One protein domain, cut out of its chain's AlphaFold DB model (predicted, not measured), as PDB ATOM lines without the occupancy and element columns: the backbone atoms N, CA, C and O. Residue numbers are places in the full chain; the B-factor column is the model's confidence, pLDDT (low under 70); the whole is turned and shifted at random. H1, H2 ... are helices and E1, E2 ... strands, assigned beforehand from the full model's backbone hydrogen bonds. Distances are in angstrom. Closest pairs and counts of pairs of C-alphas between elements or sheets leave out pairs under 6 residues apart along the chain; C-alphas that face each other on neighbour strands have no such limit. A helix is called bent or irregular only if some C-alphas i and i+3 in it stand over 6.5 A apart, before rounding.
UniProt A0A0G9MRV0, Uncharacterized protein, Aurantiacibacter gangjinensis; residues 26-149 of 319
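What this domain is: This is residues 26 to 149 of the 319 residues of an uncharacterized protein of Aurantiacibacter gangjinensis (UniProt A0A0G9MRV0). One strongly twisted sheet of six strands curls round a single long helix, H1, which packs chiefly on the row E2, E3 and E4. The long, bent strand E6 runs on from beside E4 to E1 and E5, while the short helix H2 is on the opposite face from H1 and H3 only grazes the sheet. The printed part has 124 residues with three named helices and six named strands, which follow one another along the chain as E1, H1, E2, E3, E4, H2, E5, E6 and H3, and its class is mixed, helices and strands; the sheet is branched, with the antiparallel neighbour pairs E1 and E6, E2 and E3, E3 and E4, E4 and E6, and E5 and E6. The whole is compact, with a radius of gyration of the C-alphas of 15.9 A, yet elongated, spanning 51 by 30 by 24 A.

How they stand to each other: E1, residues 26 to 30, is an edge strand antiparallel to E6, residues 122 to 133, with N 27 and O 127 2.8 A apart, within hydrogen-bond range. H1, residues 41 to 63, is on the sheet; its closest C-alphas to E3, residues 82 to 89, are those of Ala 58 and Gly 86, 5.1 A. E2, residues 70 to 76, forms a hairpin with E3, N 72 and O 86 being 2.7 A apart. E3 forms another with E4, residues 92 to 99, N 96 and O 85 being 2.7 A apart. E2, E3 and E4 are a meander, each strand the antiparallel neighbour of the one before. E4 is antiparallel to E6, with N 93 and O 132 2.8 A apart. H2, residues 112 to 115, is on the sheet but over none of its strands; its closest C-alpha pair with E6 is Met 115 and Phe 125, 6.3 A. E5, residues 117 to 119, forms a hairpin with E6, N 117 and O 124 being 2.8 A apart. E6 bends by 50 degrees at residue 125, and its pairing is staggered: E5 at 122 to 124, E1 at 124 to 128, E4 at 128 to 133. H3, residues 146 to 149, only grazes the sheet. In H1 every O i to N i+4 pair is within hydrogen-bond range; H2 and H3 are too short for such a pair.

Where its parts are: E1 begins at C-alpha 26 (223.615, 225.346, 273.112). H1 is 32.7 A long, E3 22.7 A, E4 23.2 A and E6 33.4 A. H3 ends at C-alpha 149 (227.991, 212.833, 267.595).

The domain as a whole: The farthest C-alphas, of Asp 37 and Pro 140, are 53.5 A apart. The printed part has no cut; the links E4 to H2 and E6 to H3 are long. Mean pLDDT of the printed part is 70.1, and residues 34 to 44, 74 to 81, 100 to 115 and 136 to 149 are under 70.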
ATOM      1  N   SER A  26     222.538 224.637 272.419       81.25
ATOM      2  CA  SER A  26     223.615 225.346 273.112       81.25
ATOM      3  C   SER A  26     223.194 225.597 274.557       81.25
ATOM      4  O   SER A  26     222.100 226.105 274.821       81.25
ATOM      5  N   VAL A  27     224.045 225.193 275.494       85.50
ATOM      6  CA  VAL A  27     223.860 225.397 276.927       85.50
ATOM      7  C   VAL A  27     225.111 226.038 277.508       85.50
ATOM      8  O   VAL A  27     226.232 225.643 277.192       85.50
ATOM      9  N   VAL A  28     224.914 227.014 278.390       85.38
ATOM     10  CA  VAL A  28     226.004 227.612 279.161       85.38
ATOM     11  C   VAL A  28     226.165 226.808 280.442       85.38
ATOM     12  O   VAL A  28     225.199 226.609 281.185       85.38
ATOM     13  N   LEU A  29     227.376 226.327 280.686       85.12
ATOM     14  CA  LEU A  29     227.739 225.577 281.878       85.12
ATOM     15  C   LEU A  29     228.681 226.408 282.738       85.12
ATOM     16  O   LEU A  29     229.568 227.092 282.234       85.12
ATOM     17  N   GLU A  30     228.472 226.341 284.045       85.75
ATOM     18  CA  GLU A  30     229.338 226.972 285.033       85.75
ATOM     19  C   GLU A  30     230.491 226.025 285.376       85.75
ATOM     20  O   GLU A  30     230.288 224.819 285.539       85.75
ATOM     21  N   MET A  31     231.705 226.561 285.461       81.06
ATOM     22  CA  MET A  31     232.846 225.818 285.970       81.06
ATOM     23  C   MET A  31     232.756 225.752 287.493       81.06
ATOM     24  O   MET A  31     232.728 226.809 288.124       81.06
ATOM     25  N   PRO A  32     232.811 224.556 288.099       78.88
ATOM     26  CA  PRO A  32     232.840 224.448 289.547       78.88
ATOM     27  C   PRO A  32     234.078 225.152 290.118       78.88
ATOM     28  O   PRO A  32     235.150 225.186 289.489       78.88
ATOM     29  N   ASP A  33     233.919 225.707 291.318       73.38
ATOM     30  CA  ASP A  33     234.997 226.362 292.054       73.38
ATOM     31  C   ASP A  33     236.171 225.394 292.283       73.38
ATOM     32  O   ASP A  33     235.999 224.195 292.531       73.38
ATOM     33  N   GLY A  34     237.395 225.916 292.172       59.69
ATOM     34  CA  GLY A  34     238.606 225.169 292.496       59.69
ATOM     35  C   GLY A  34     238.792 225.049 294.002       59.69
ATOM     36  O   GLY A  34     238.539 225.995 294.743       59.69
ATOM     37  N   ALA A  35     239.260 223.893 294.475       50.72
ATOM     38  CA  ALA A  35     239.807 223.828 295.823       50.72
ATOM     39  C   ALA A  35     241.156 224.564 295.844       50.72
ATOM     40  O   ALA A  35     241.994 224.347 294.966       50.72
ATOM     41  N   GLU A  36     241.375 225.395 296.863       43.56
ATOM     42  CA  GLU A  36     242.682 225.985 297.152       43.56
ATOM     43  C   GLU A  36     243.686 224.860 297.470       43.56
ATOM     44  O   GLU A  36     243.707 224.363 298.590       43.56
ATOM     45  N   ASP A  37     244.479 224.404 296.493       41.06
ATOM     46  CA  ASP A  37     245.941 224.348 296.633       41.06
ATOM     47  C   ASP A  37     246.671 223.794 295.390       41.06
ATOM     48  O   ASP A  37     246.341 222.745 294.829       41.06
ATOM     49  N   LYS A  38     247.783 224.478 295.089       42.78
ATOM     50  CA  LYS A  38     248.882 224.181 294.146       42.78
ATOM     51  C   LYS A  38     248.593 224.309 292.640       42.78
ATOM     52  O   LYS A  38     247.782 223.604 292.044       42.78
ATOM     53  N   LEU A  39     249.392 225.182 292.007       44.69
ATOM     54  CA  LEU A  39     249.502 225.337 290.554       44.69
ATOM     55  C   LEU A  39     249.739 223.965 289.897       44.69
ATOM     56  O   LEU A  39     250.772 223.336 290.122       44.69
ATOM     57  N   GLY A  40     248.761 223.521 289.106       53.38
ATOM     58  CA  GLY A  40     248.730 222.231 288.410       53.38
ATOM     59  C   GLY A  40     247.547 221.349 288.832       53.38
ATOM     60  O   GLY A  40     246.788 220.898 287.977       53.38
ATOM     61  N   SER A  41     247.318 221.163 290.139       60.59
ATOM     62  CA  SER A  41     246.269 220.270 290.668       60.59
ATOM     63  C   SER A  41     244.863 220.864 290.634       60.59
ATOM     64  O   SER A  41     243.897 220.125 290.451       60.59
ATOM     65  N   GLU A  42     244.734 222.185 290.752       67.81
ATOM     66  CA  GLU A  42     243.431 222.859 290.798       67.81
ATOM     67  C   GLU A  42     242.642 222.700 289.487       67.81
ATOM     68  O   GLU A  42     241.467 222.344 289.502       67.81
ATOM     69  N   LYS A  43     243.301 222.874 288.334       68.31
ATOM     70  CA  LYS A  43     242.686 222.704 287.005       68.31
ATOM     71  C   LYS A  43     242.184 221.276 286.789       68.31
ATOM     72  O   LYS A  43     241.056 221.072 286.340       68.31
ATOM     73  N   GLN A  44     242.997 220.285 287.161       67.75
ATOM     74  CA  GLN A  44     242.634 218.873 287.055       67.75
ATOM     75  C   GLN A  44     241.472 218.516 287.992       67.75
ATOM     76  O   GLN A  44     240.589 217.745 287.613       67.75
ATOM     77  N   GLN A  45     241.450 219.095 289.193       73.31
ATOM     78  CA  GLN A  45     240.366 218.907 290.147       73.31
ATOM     79  C   GLN A  45     239.066 219.547 289.654       73.31
ATOM     80  O   GLN A  45     238.060 218.847 289.601       73.31
ATOM     81  N   ARG A  46     239.086 220.811 289.205       76.38
ATOM     82  CA  ARG A  46     237.918 221.493 288.612       76.38
ATOM     83  C   ARG A  46     237.356 220.711 287.431       76.38
ATOM     84  O   ARG A  46     236.151 220.498 287.351       76.38
ATOM     85  N   PHE A  47     238.226 220.216 286.552       74.88
ATOM     86  CA  PHE A  47     237.814 219.392 285.418       74.88
ATOM     87  C   PHE A  47     237.222 218.040 285.843       74.88
ATOM     88  O   PHE A  47     236.217 217.604 285.286       74.88
ATOM     89  N   SER A  48     237.807 217.370 286.843       76.50
ATOM     90  CA  SER A  48     237.239 216.125 287.376       76.50
ATOM     91  C   SER A  48     235.871 216.359 288.013       76.50
ATOM     92  O   SER A  48     234.957 215.584 287.747       76.50
ATOM     93  N   THR A  49     235.721 217.426 288.804       81.81
ATOM     94  CA  THR A  49     234.443 217.823 289.409       81.81
ATOM     95  C   THR A  49     233.405 218.101 288.330       81.81
ATOM     96  O   THR A  49     232.335 217.503 288.360       81.81
ATOM     97  N   LEU A  50     233.752 218.903 287.319       81.44
ATOM     98  CA  LEU A  50     232.872 219.188 286.186       81.44
ATOM     99  C   LEU A  50     232.421 217.898 285.492       81.44
ATOM    100  O   LEU A  50     231.242 217.727 285.188       81.44
ATOM    101  N   ARG A  51     233.353 216.972 285.241       80.00
ATOM    102  CA  ARG A  51     233.032 215.693 284.603       80.00
ATOM    103  C   ARG A  51     232.033 214.891 285.432       80.00
ATOM    104  O   ARG A  51     231.104 214.313 284.870       80.00
ATOM    105  N   ASP A  52     232.229 214.834 286.743       82.81
ATOM    106  CA  ASP A  52     231.380 214.058 287.645       82.81
ATOM    107  C   ASP A  52     229.994 214.710 287.818       82.81
ATOM    108  O   ASP A  52     228.979 214.008 287.830       82.81
ATOM    109  N   GLU A  53     229.925 216.043 287.856       86.62
ATOM    110  CA  GLU A  53     228.675 216.809 287.864       86.62
ATOM    111  C   GLU A  53     227.889 216.625 286.567       86.62
ATOM    112  O   GLU A  53     226.711 216.268 286.609       86.62
ATOM    113  N   LEU A  54     228.534 216.777 285.407       85.31
ATOM    114  CA  LEU A  54     227.890 216.561 284.111       85.31
ATOM    115  C   LEU A  54     227.438 215.118 283.931       85.31
ATOM    116  O   LEU A  54     226.358 214.879 283.394       85.31
ATOM    117  N   ARG A  55     228.210 214.145 284.423       84.00
ATOM    118  CA  ARG A  55     227.791 212.741 284.414       84.00
ATOM    119  C   ARG A  55     226.565 212.531 285.296       84.00
ATOM    120  O   ARG A  55     225.641 211.835 284.888       84.00
ATOM    121  N   THR A  56     226.540 213.135 286.482       88.19
ATOM    122  CA  THR A  56     225.394 213.071 287.401       88.19
ATOM    123  C   THR A  56     224.155 213.699 286.776       88.19
ATOM    124  O   THR A  56     223.085 213.095 286.792       88.19
ATOM    125  N   ARG A  57     224.312 214.871 286.157       90.25
ATOM    126  CA  ARG A  57     223.245 215.565 285.441       90.25
ATOM    127  C   ARG A  57     222.722 214.737 284.270       90.25
ATOM    128  O   ARG A  57     221.519 214.530 284.170       90.25
ATOM    129  N   ALA A  58     223.606 214.197 283.432       86.44
ATOM    130  CA  ALA A  58     223.214 213.337 282.319       86.44
ATOM    131  C   ALA A  58     222.466 212.085 282.800       86.44
ATOM    132  O   ALA A  58     221.463 211.713 282.206       86.44
ATOM    133  N   LEU A  59     222.918 211.451 283.890       85.69
ATOM    134  CA  LEU A  59     222.237 210.305 284.505       85.69
ATOM    135  C   LEU A  59     220.823 210.659 284.980       85.69
ATOM    136  O   LEU A  59     219.924 209.838 284.836       85.69
ATOM    137  N   GLN A  60     220.629 211.848 285.550       89.56
ATOM    138  CA  GLN A  60     219.308 212.326 285.964       89.56
ATOM    139  C   GLN A  60     218.416 212.584 284.747       89.56
ATOM    140  O   GLN A  60     217.344 212.001 284.651       89.56
ATOM    141  N   GLU A  61     218.892 213.369 283.777       89.19
ATOM    142  CA  GLU A  61     218.113 213.714 282.583       89.19
ATOM    143  C   GLU A  61     217.804 212.485 281.706       89.19
ATOM    144  O   GLU A  61     216.732 212.387 281.119       89.19
ATOM    145  N   ALA A  62     218.715 211.510 281.623       82.19
ATOM    146  CA  ALA A  62     218.465 210.264 280.902       82.19
ATOM    147  C   ALA A  62     217.548 209.303 281.676       82.19
ATOM    148  O   ALA A  62     216.875 208.488 281.051       82.19
ATOM    149  N   ALA A  63     217.483 209.385 283.011       85.00
ATOM    150  CA  ALA A  63     216.528 208.597 283.793       85.00
ATOM    151  C   ALA A  63     215.080 209.023 283.513       85.00
ATOM    152  O   ALA A  63     214.188 208.176 283.526       85.00
ATOM    153  N   ASP A  64     214.851 210.290 283.162       83.69
ATOM    154  CA  ASP A  64     213.534 210.779 282.736       83.69
ATOM    155  C   ASP A  64     213.067 210.147 281.409       83.69
ATOM    156  O   ASP A  64     211.879 210.177 281.085       83.69
ATOM    157  N   LEU A  65     213.976 209.521 280.649       75.00
ATOM    158  CA  LEU A  65     213.649 208.771 279.433       75.00
ATOM    159  C   LEU A  65     213.152 207.342 279.718       75.00
ATOM    160  O   LEU A  65     212.717 206.665 278.787       75.00
ATOM    161  N   GLY A  66     213.197 206.868 280.971       77.12
ATOM    162  CA  GLY A  66     212.626 205.580 281.368       77.12
ATOM    163  C   GLY A  66     213.482 204.790 282.358       77.12
ATOM    164  O   GLY A  66     213.530 205.092 283.549       77.12
ATOM    165  N   GLU A  67     214.084 203.691 281.898       72.81
ATOM    166  CA  GLU A  67     214.888 202.833 282.772       72.81
ATOM    167  C   GLU A  67     216.188 203.512 283.209       72.81
ATOM    168  O   GLU A  67     216.746 204.369 282.528       72.81
ATOM    169  N   ALA A  68     216.707 203.072 284.355       80.12
ATOM    170  CA  ALA A  68     217.902 203.649 284.944       80.12
ATOM    171  C   ALA A  68     219.111 203.583 283.981       80.12
ATOM    172  O   ALA A  68     219.491 202.480 283.567       80.12
ATOM    173  N   PRO A  69     219.741 204.727 283.667       77.94
ATOM    174  CA  PRO A  69     220.778 204.798 282.651       77.94
ATOM    175  C   PRO A  69     222.158 204.397 283.189       77.94
ATOM    176  O   PRO A  69     222.384 204.258 284.397       77.94
ATOM    177  N   VAL A  70     223.094 204.227 282.261       74.12
ATOM    178  CA  VAL A  70     224.526 204.031 282.486       74.12
ATOM    179  C   VAL A  70     225.266 205.281 282.032       74.12
ATOM    180  O   VAL A  70     225.038 205.794 280.940       74.12
ATOM    181  N   GLY A  71     226.142 205.796 282.891       73.44
ATOM    182  CA  GLY A  71     226.874 207.025 282.616       73.44
ATOM    183  C   GLY A  71     228.058 206.782 281.681       73.44
ATOM    184  O   GLY A  71     228.792 205.813 281.851       73.44
ATOM    185  N   PHE A  72     228.289 207.727 280.789       71.44
ATOM    186  CA  PHE A  72     229.243 207.703 279.692       71.44
ATOM    187  C   PHE A  72     230.189 208.914 279.776       71.44
ATOM    188  O   PHE A  72     229.792 209.976 280.256       71.44
ATOM    189  N   GLY A  73     231.433 208.782 279.309       70.19
ATOM    190  CA  GLY A  73     232.380 209.899 279.290       70.19
ATOM    191  C   GLY A  73     233.619 209.607 278.457       70.19
ATOM    192  O   GLY A  73     234.395 208.741 278.834       70.19
ATOM    193  N   GLU A  74     233.834 210.338 277.371       67.56
ATOM    194  CA  GLU A  74     234.869 210.051 276.379       67.56
ATOM    195  C   GLU A  74     235.542 211.315 275.854       67.56
ATOM    196  O   GLU A  74     234.887 212.339 275.698       67.56
ATOM    197  N   GLN A  75     236.836 211.243 275.541       67.50
ATOM    198  CA  GLN A  75     237.486 212.279 274.742       67.50
ATOM    199  C   GLN A  75     237.258 211.981 273.259       67.50
ATOM    200  O   GLN A  75     237.536 210.874 272.805       67.50
ATOM    201  N   ILE A  76     236.753 212.960 272.517       59.44
ATOM    202  CA  ILE A  76     236.383 212.829 271.104       59.44
ATOM    203  C   ILE A  76     237.085 213.902 270.260       59.44
ATOM    204  O   ILE A  76     237.582 214.896 270.791       59.44
ATOM    205  N   GLY A  77     237.107 213.693 268.941       54.00
ATOM    206  CA  GLY A  77     237.767 214.572 267.967       54.00
ATOM    207  C   GLY A  77     239.152 214.070 267.541       54.00
ATOM    208  O   GLY A  77     239.722 213.186 268.177       54.00
ATOM    209  N   HIS A  78     239.687 214.609 266.437       51.16
ATOM    210  CA  HIS A  78     240.906 214.103 265.773       51.16
ATOM    211  C   HIS A  78     242.125 214.043 266.709       51.16
ATOM    212  O   HIS A  78     243.023 213.227 266.508       51.16
ATOM    213  N   ARG A  79     242.163 214.898 267.740       53.38
ATOM    214  CA  ARG A  79     243.259 214.945 268.718       53.38
ATOM    215  C   ARG A  79     242.782 214.838 270.175       53.38
ATOM    216  O   ARG A  79     243.544 215.181 271.074       53.38
ATOM    217  N   GLY A  80     241.550 214.376 270.414       58.50
ATOM    218  CA  GLY A  80     240.945 214.367 271.756       58.50
ATOM    219  C   GLY A  80     240.664 215.774 272.295       58.50
ATOM    220  O   GLY A  80     240.720 216.011 273.496       58.50
ATOM    221  N   ASP A  81     240.397 216.721 271.395       61.53
ATOM    222  CA  ASP A  81     240.171 218.144 271.666       61.53
ATOM    223  C   ASP A  81     238.819 218.441 272.330       61.53
ATOM    224  O   ASP A  81     238.530 219.588 272.676       61.53
ATOM    225  N   ARG A  82     237.975 217.425 272.535       70.94
ATOM    226  CA  ARG A  82     236.647 217.563 273.144       70.94
ATOM    227  C   ARG A  82     236.365 216.452 274.133       70.94
ATOM    228  O   ARG A  82     236.926 215.364 274.047       70.94
ATOM    229  N   LEU A  83     235.445 216.719 275.051       74.50
ATOM    230  CA  LEU A  83     234.909 215.722 275.961       74.50
ATOM    231  C   LEU A  83     233.409 215.547 275.706       74.50
ATOM    232  O   LEU A  83     232.642 216.505 275.748       74.50
ATOM    233  N   LEU A  84     232.997 214.310 275.459       76.00
ATOM    234  CA  LEU A  84     231.613 213.874 275.378       76.00
ATOM    235  C   LEU A  84     231.238 213.191 276.691       76.00
ATOM    236  O   LEU A  84     231.722 212.102 276.982       76.00
ATOM    237  N   ILE A  85     230.368 213.800 277.487       79.38
ATOM    238  CA  ILE A  85     229.824 213.193 278.709       79.38
ATOM    239  C   ILE A  85     228.353 212.921 278.488       79.38
ATOM    240  O   ILE A  85     227.646 213.755 277.939       79.38
ATOM    241  N   GLY A  86     227.857 211.784 278.949       80.25
ATOM    242  CA  GLY A  86     226.436 211.520 278.844       80.25
ATOM    243  C   GLY A  86     225.963 210.410 279.747       80.25
ATOM    244  O   GLY A  86     226.671 209.942 280.638       80.25
ATOM    245  N   ALA A  87     224.744 209.980 279.489       78.19
ATOM    246  CA  ALA A  87     224.192 208.771 280.043       78.19
ATOM    247  C   ALA A  87     223.227 208.158 279.038       78.19
ATOM    248  O   ALA A  87     222.530 208.868 278.314       78.19
ATOM    249  N   VAL A  88     223.204 206.833 279.000       74.62
ATOM    250  CA  VAL A  88     222.427 206.062 278.038       74.62
ATOM    251  C   VAL A  88     221.572 205.040 278.765       74.62
ATOM    252  O   VAL A  88     222.023 204.397 279.710       74.62
ATOM    253  N   GLY A  89     220.326 204.925 278.340       72.88
ATOM    254  CA  GLY A  89     219.353 203.940 278.770       72.88
ATOM    255  C   GLY A  89     218.708 203.252 277.565       72.88
ATOM    256  O   GLY A  89     218.993 203.598 276.417       72.88
ATOM    257  N   PRO A  90     217.789 202.305 277.797       70.75
ATOM    258  CA  PRO A  90     217.187 201.525 276.728       70.75
ATOM    259  C   PRO A  90     216.310 202.309 275.752       70.75
ATOM    260  O   PRO A  90     215.945 201.795 274.709       70.75
ATOM    261  N   GLN A  91     215.916 203.527 276.109       73.50
ATOM    262  CA  GLN A  91     215.043 204.370 275.290       73.50
ATOM    263  C   GLN A  91     215.814 205.484 274.577       73.50
ATOM    264  O   GLN A  91     215.243 206.229 273.780       73.50
ATOM    265  N   GLY A  92     217.111 205.622 274.859       74.12
ATOM    266  CA  GLY A  92     217.890 206.761 274.409       74.12
ATOM    267  C   GLY A  92     218.935 207.218 275.414       74.12
ATOM    268  O   GLY A  92     219.227 206.542 276.394       74.12
ATOM    269  N   GLY A  93     219.498 208.397 275.189       78.38
ATOM    270  CA  GLY A  93     220.479 208.987 276.085       78.38
ATOM    271  C   GLY A  93     220.541 210.500 275.980       78.38
ATOM    272  O   GLY A  93     220.054 211.098 275.020       78.38
ATOM    273  N   VAL A  94     221.162 211.107 276.983       82.69
ATOM    274  CA  VAL A  94     221.432 212.544 277.049       82.69
ATOM    275  C   VAL A  94     222.933 212.745 277.090       82.69
ATOM    276  O   VAL A  94     223.635 212.070 277.845       82.69
ATOM    277  N   PHE A  95     223.419 213.677 276.279       80.19
ATOM    278  CA  PHE A  95     224.839 213.903 276.076       80.19
ATOM    279  C   PHE A  95     225.168 215.390 276.063       80.19
ATOM    280  O   PHE A  95     224.368 216.216 275.626       80.19
ATOM    281  N   TYR A  96     226.381 215.698 276.502       82.38
ATOM    282  CA  TYR A  96     227.016 217.001 276.475       82.38
ATOM    283  C   TYR A  96     228.350 216.858 275.755       82.38
ATOM    284  O   TYR A  96     229.223 216.117 276.207       82.38
ATOM    285  N   ALA A  97     228.511 217.573 274.649       78.81
ATOM    286  CA  ALA A  97     229.801 217.789 274.017       78.81
ATOM    287  C   ALA A  97     230.357 219.128 274.502       78.81
ATOM    288  O   ALA A  97     229.722 220.171 274.326       78.81
ATOM    289  N   ILE A  98     231.531 219.087 275.124       77.88
ATOM    290  CA  ILE A  98     232.213 220.261 275.662       77.88
ATOM    291  C   ILE A  98     233.623 220.363 275.073       77.88
ATOM    292  O   ILE A  98     234.213 219.334 274.717       77.88
ATOM    293  N   PRO A  99     234.197 221.573 274.988       71.69
ATOM    294  CA  PRO A  99     235.623 221.726 274.729       71.69
ATOM    295  C   PRO A  99     236.455 220.938 275.746       71.69
ATOM    296  O   PRO A  99     236.136 220.914 276.937       71.69
ATOM    297  N   PHE A 100     237.510 220.252 275.305       68.19
ATOM    298  CA  PHE A 100     238.372 219.519 276.227       68.19
ATOM    299  C   PHE A 100     239.301 220.487 276.942       68.19
ATOM    300  O   PHE A 100     240.213 221.022 276.324       68.19
ATOM    301  N   PHE A 101     239.120 220.651 278.254       63.88
ATOM    302  CA  PHE A 101     239.972 221.500 279.084       63.88
ATOM    303  C   PHE A 101     241.265 220.791 279.535       63.88
ATOM    304  O   PHE A 101     241.467 220.533 280.723       63.88
ATOM    305  N   GLY A 102     242.120 220.408 278.584       57.72
ATOM    306  CA  GLY A 102     243.380 219.704 278.851       57.72
ATOM    307  C   GLY A 102     244.427 220.510 279.638       57.72
ATOM    308  O   GLY A 102     244.319 221.721 279.819       57.72
ATOM    309  N   GLU A 103     245.472 219.829 280.118       49.31
ATOM    310  CA  GLU A 103     246.659 220.474 280.718       49.31
ATOM    311  C   GLU A 103     247.600 221.057 279.649       49.31
ATOM    312  O   GLU A 103     248.337 222.008 279.907       49.31
ATOM    313  N   PHE A 104     247.558 220.499 278.439       51.09
ATOM    314  CA  PHE A 104     248.401 220.905 277.323       51.09
ATOM    315  C   PHE A 104     247.603 221.770 276.344       51.09
ATOM    316  O   PHE A 104     246.414 221.495 276.148       51.09
ATOM    317  N   PRO A 105     248.241 222.779 275.714       49.19
ATOM    318  CA  PRO A 105     247.628 223.481 274.606       49.19
ATOM    319  C   PRO A 105     247.181 222.465 273.567       49.19
ATOM    320  O   PRO A 105     247.859 221.457 273.318       49.19
ATOM    321  N   GLY A 106     246.040 222.757 272.957       49.50
ATOM    322  CA  GLY A 106     245.629 222.089 271.751       49.50
ATOM    323  C   GLY A 106     246.775 222.106 270.734       49.50
ATOM    324  O   GLY A 106     247.690 222.929 270.789       49.50
ATOM    325  N   PRO A 107     246.754 221.187 269.781       41.66
ATOM    326  CA  PRO A 107     247.802 221.057 268.773       41.66
ATOM    327  C   PRO A 107     248.010 222.310 267.900       41.66
ATOM    328  O   PRO A 107     249.063 222.441 267.279       41.66
ATOM    329  N   ASP A 108     247.040 223.226 267.885       51.31
ATOM    330  CA  ASP A 108     247.109 224.521 267.204       51.31
ATOM    331  C   ASP A 108     247.596 225.653 268.141       51.31
ATOM    332  O   ASP A 108     247.632 226.820 267.768       51.31
ATOM    333  N   GLY A 109     248.034 225.305 269.358       50.22
ATOM    334  CA  GLY A 109     248.538 226.227 270.378       50.22
ATOM    335  C   GLY A 109     247.457 226.843 271.267       50.22
ATOM    336  O   GLY A 109     247.800 227.562 272.205       50.22
ATOM    337  N   ASP A 110     246.182 226.550 271.006       53.97
ATOM    338  CA  ASP A 110     245.060 227.081 271.775       53.97
ATOM    339  C   ASP A 110     245.071 226.522 273.201       53.97
ATOM    340  O   ASP A 110     245.005 225.308 273.406       53.97
ATOM    341  N   ASP A 111     245.165 227.398 274.205       58.03
ATOM    342  CA  ASP A 111     245.029 226.972 275.596       58.03
ATOM    343  C   ASP A 111     243.549 226.623 275.838       58.03
ATOM    344  O   ASP A 111     242.698 227.510 275.710       58.03
ATOM    345  N   PRO A 112     243.210 225.372 276.188       57.31
ATOM    346  CA  PRO A 112     241.841 224.951 276.470       57.31
ATOM    347  C   PRO A 112     241.036 225.894 277.374       57.31
ATOM    348  O   PRO A 112     239.826 226.041 277.219       57.31
ATOM    349  N   TRP A 113     241.707 226.562 278.313       62.84
ATOM    350  CA  TRP A 113     241.089 227.464 279.285       62.84
ATOM    351  C   TRP A 113     240.661 228.813 278.687       62.84
ATOM    352  O   TRP A 113     239.942 229.566 279.337       62.84
ATOM    353  N   THR A 114     241.046 229.117 277.446       62.12
ATOM    354  CA  THR A 114     240.657 230.353 276.737       62.12
ATOM    355  C   THR A 114     239.193 230.374 276.309       62.12
ATOM    356  O   THR A 114     238.655 231.445 276.038       62.12
ATOM    357  N   MET A 115     238.531 229.213 276.285       66.88
ATOM    358  CA  MET A 115     237.096 229.117 276.012       66.88
ATOM    359  C   MET A 115     236.227 229.466 277.229       66.88
ATOM    360  O   MET A 115     235.010 229.599 277.086       66.88
ATOM    361  N   LEU A 116     236.830 229.639 278.413       74.25
ATOM    362  CA  LEU A 116     236.115 230.159 279.571       74.25
ATOM    363  C   LEU A 116     235.804 231.644 279.382       74.25
ATOM    364  O   LEU A 116     236.662 232.456 279.037       74.25
ATOM    365  N   ARG A 117     234.558 232.004 279.661       81.75
ATOM    366  CA  ARG A 117     234.057 233.373 279.704       81.75
ATOM    367  C   ARG A 117     233.688 233.703 281.147       81.75
ATOM    368  O   ARG A 117     233.337 232.819 281.919       81.75
ATOM    369  N   GLN A 118     233.739 234.976 281.510       80.75
ATOM    370  CA  GLN A 118     233.271 235.435 282.818       80.75
ATOM    371  C   GLN A 118     231.807 235.877 282.718       80.75
ATOM    372  O   GLN A 118     231.476 236.736 281.898       80.75
ATOM    373  N   ASP A 119     230.948 235.311 283.565       80.69
ATOM    374  CA  ASP A 119     229.591 235.795 283.832       80.69
ATOM    375  C   ASP A 119     229.519 236.318 285.276       80.69
ATOM    376  O   ASP A 119     229.329 235.576 286.247       80.69
ATOM    377  N   GLY A 120     229.755 237.623 285.429       85.06
ATOM    378  CA  GLY A 120     229.921 238.257 286.734       85.06
ATOM    379  C   GLY A 120     231.234 237.838 287.396       85.06
ATOM    380  O   GLY A 120     232.291 238.312 286.999       85.06
ATOM    381  N   VAL A 121     231.149 236.984 288.420       81.44
ATOM    382  CA  VAL A 121     232.310 236.421 289.145       81.44
ATOM    383  C   VAL A 121     232.542 234.940 288.840       81.44
ATOM    384  O   VAL A 121     233.424 234.326 289.432       81.44
ATOM    385  N   ARG A 122     231.723 234.354 287.962       82.06
ATOM    386  CA  ARG A 122     231.702 232.916 287.688       82.06
ATOM    387  C   ARG A 122     232.351 232.641 286.342       82.06
ATOM    388  O   ARG A 122     232.086 233.348 285.367       82.06
ATOM    389  N   ASP A 123     233.168 231.600 286.292       83.62
ATOM    390  CA  ASP A 123     233.700 231.070 285.040       83.62
ATOM    391  C   ASP A 123     232.623 230.214 284.366       83.62
ATOM    392  O   ASP A 123     232.081 229.295 284.977       83.62
ATOM    393  N   VAL A 124     232.317 230.490 283.100       85.19
ATOM    394  CA  VAL A 124     231.329 229.750 282.308       85.19
ATOM    395  C   VAL A 124     231.888 229.355 280.948       85.19
ATOM    396  O   VAL A 124     232.821 229.975 280.445       85.19
ATOM    397  N   PHE A 125     231.300 228.345 280.321       80.31
ATOM    398  CA  PHE A 125     231.648 227.919 278.969       80.31
ATOM    399  C   PHE A 125     230.425 227.405 278.216       80.31
ATOM    400  O   PHE A 125     229.436 226.981 278.814       80.31
ATOM    401  N   ASP A 126     230.503 227.449 276.891       80.12
ATOM    402  CA  ASP A 126     229.448 226.951 276.019       80.12
ATOM    403  C   ASP A 126     229.632 225.452 275.756       80.12
ATOM    404  O   ASP A 126     230.741 224.955 275.541       80.12
ATOM    405  N   ALA A 127     228.522 224.727 275.777       80.94
ATOM    406  CA  ALA A 127     228.451 223.294 275.565       80.94
ATOM    407  C   ALA A 127     227.259 222.942 274.684       80.94
ATOM    408  O   ALA A 127     226.259 223.656 274.648       80.94
ATOM    409  N   CYS A 128     227.335 221.798 274.013       80.44
ATOM    410  CA  CYS A 128     226.229 221.290 273.217       80.44
ATOM    411  C   CYS A 128     225.567 220.117 273.917       80.44
ATOM    412  O   CYS A 128     226.157 219.043 274.031       80.44
ATOM    413  N   ARG A 129     224.330 220.326 274.364       86.19
ATOM    414  CA  ARG A 129     223.459 219.282 274.896       86.19
ATOM    415  C   ARG A 129     222.643 218.681 273.758       86.19
ATOM    416  O   ARG A 129     222.074 219.415 272.959       86.19
ATOM    417  N   PHE A 130     222.512 217.364 273.707       78.94
ATOM    418  CA  PHE A 130     221.586 216.710 272.787       78.94
ATOM    419  C   PHE A 130     221.000 215.440 273.396       78.94
ATOM    420  O   PHE A 130     221.575 214.822 274.297       78.94
ATOM    421  N   THR A 131     219.830 215.056 272.894       79.62
ATOM    422  CA  THR A 131     219.131 213.836 273.286       79.62
ATOM    423  C   THR A 131     219.030 212.914 272.080       79.62
ATOM    424  O   THR A 131     218.679 213.343 270.986       79.62
ATOM    425  N   ILE A 132     219.342 211.640 272.283       74.12
ATOM    426  CA  ILE A 132     219.116 210.580 271.301       74.12
ATOM    427  C   ILE A 132     217.941 209.765 271.815       74.12
ATOM    428  O   ILE A 132     218.005 209.313 272.955       74.12
ATOM    429  N   ARG A 133     216.907 209.536 271.003       75.75
ATOM    430  CA  ARG A 133     215.889 208.517 271.297       75.75
ATOM    431  C   ARG A 133     216.091 207.331 270.372       75.75
ATOM    432  O   ARG A 133     216.460 207.507 269.214       75.75
ATOM    433  N   ALA A 134     215.840 206.130 270.878       71.12
ATOM    434  CA  ALA A 134     215.979 204.900 270.105       71.12
ATOM    435  C   ALA A 134     215.118 204.904 268.826       71.12
ATOM    436  O   ALA A 134     215.574 204.475 267.768       71.12
ATOM    437  N   ASP A 135     213.903 205.452 268.912       72.44
ATOM    438  CA  ASP A 135     212.953 205.524 267.796       72.44
ATOM    439  C   ASP A 135     213.351 206.514 266.690       72.44
ATOM    440  O   ASP A 135     212.907 206.362 265.552       72.44
ATOM    441  N   ASP A 136     214.219 207.486 266.989       69.88
ATOM    442  CA  ASP A 136     214.689 208.491 266.021       69.88
ATOM    443  C   ASP A 136     215.873 207.989 265.174       69.88
ATOM    444  O   ASP A 136     216.366 208.674 264.270       69.88
ATOM    445  N   LEU A 137     216.372 206.789 265.473       64.38
ATOM    446  CA  LEU A 137     217.518 206.210 264.790       64.38
ATOM    447  C   LEU A 137     217.101 205.504 263.482       64.38
ATOM    448  O   LEU A 137     215.992 204.982 263.358       64.38
ATOM    449  N   PRO A 138     217.984 205.459 262.469       57.16
ATOM    450  CA  PRO A 138     217.656 204.916 261.151       57.16
ATOM    451  C   PRO A 138     217.411 203.399 261.174       57.16
ATOM    452  O   PRO A 138     218.289 202.620 261.537       57.16
ATOM    453  N   ALA A 139     216.236 202.956 260.722       55.59
ATOM    454  CA  ALA A 139     215.928 201.540 260.494       55.59
ATOM    455  C   ALA A 139     216.866 200.902 259.434       55.59
ATOM    456  O   ALA A 139     217.386 201.624 258.582       55.59
ATOM    457  N   PRO A 140     217.060 199.563 259.420       51.81
ATOM    458  CA  PRO A 140     216.414 198.541 260.256       51.81
ATOM    459  C   PRO A 140     217.099 198.286 261.603       51.81
ATOM    460  O   PRO A 140     216.499 197.653 262.463       51.81
ATOM    461  N   HIS A 141     218.320 198.782 261.796       50.50
ATOM    462  CA  HIS A 141     219.126 198.507 262.990       50.50
ATOM    463  C   HIS A 141     219.232 199.698 263.948       50.50
ATOM    464  O   HIS A 141     219.886 199.574 264.976       50.50
ATOM    465  N   ARG A 142     218.564 200.825 263.633       53.41
ATOM    466  CA  ARG A 142     218.388 202.014 264.487       53.41
ATOM    467  C   ARG A 142     219.697 202.350 265.206       53.41
ATOM    468  O   ARG A 142     219.773 202.246 266.422       53.41
ATOM    469  N   PHE A 143     220.709 202.706 264.406       53.44
ATOM    470  CA  PHE A 143     222.101 202.917 264.820       53.44
ATOM    471  C   PHE A 143     222.464 204.397 264.968       53.44
ATOM    472  O   PHE A 143     222.130 205.236 264.125       53.44
ATOM    473  N   ALA A 144     223.205 204.709 266.026       52.34
ATOM    474  CA  ALA A 144     223.733 206.036 266.300       52.34
ATOM    475  C   ALA A 144     225.184 206.129 265.773       52.34
ATOM    476  O   ALA A 144     226.131 205.736 266.444       52.34
ATOM    477  N   ASP A 145     225.366 206.632 264.546       51.16
ATOM    478  CA  ASP A 145     226.698 206.740 263.930       51.16
ATOM    479  C   ASP A 145     227.595 207.754 264.657       51.16
ATOM    480  O   ASP A 145     227.185 208.896 264.883       51.16
ATOM    481  N   ARG A 146     228.841 207.343 264.954       51.84
ATOM    482  CA  ARG A 146     229.969 208.171 265.419       51.84
ATOM    483  C   ARG A 146     229.937 209.555 264.770       51.84
ATOM    484  O   ARG A 146     229.973 210.563 265.474       51.84
ATOM    485  N   TRP A 147     229.795 209.609 263.446       48.25
ATOM    486  CA  TRP A 147     229.832 210.849 262.668       48.25
ATOM    487  C   TRP A 147     228.710 211.842 262.991       48.25
ATOM    488  O   TRP A 147     228.854 213.026 262.705       48.25
ATOM    489  N   ARG A 148     227.602 211.414 263.604       51.22
ATOM    490  CA  ARG A 148     226.544 212.331 264.060       51.22
ATOM    491  C   ARG A 148     226.868 212.996 265.399       51.22
ATOM    492  O   ARG A 148     226.331 214.066 265.664       51.22
ATOM    493  N   PHE A 149     227.744 212.402 266.212       49.91
ATOM    494  CA  PHE A 149     227.991 212.833 267.595       49.91
ATOM    495  C   PHE A 149     229.405 213.366 267.821       49.91
ATOM    496  O   PHE A 149     229.571 214.380 268.491       49.91
TER     497      PHE A 149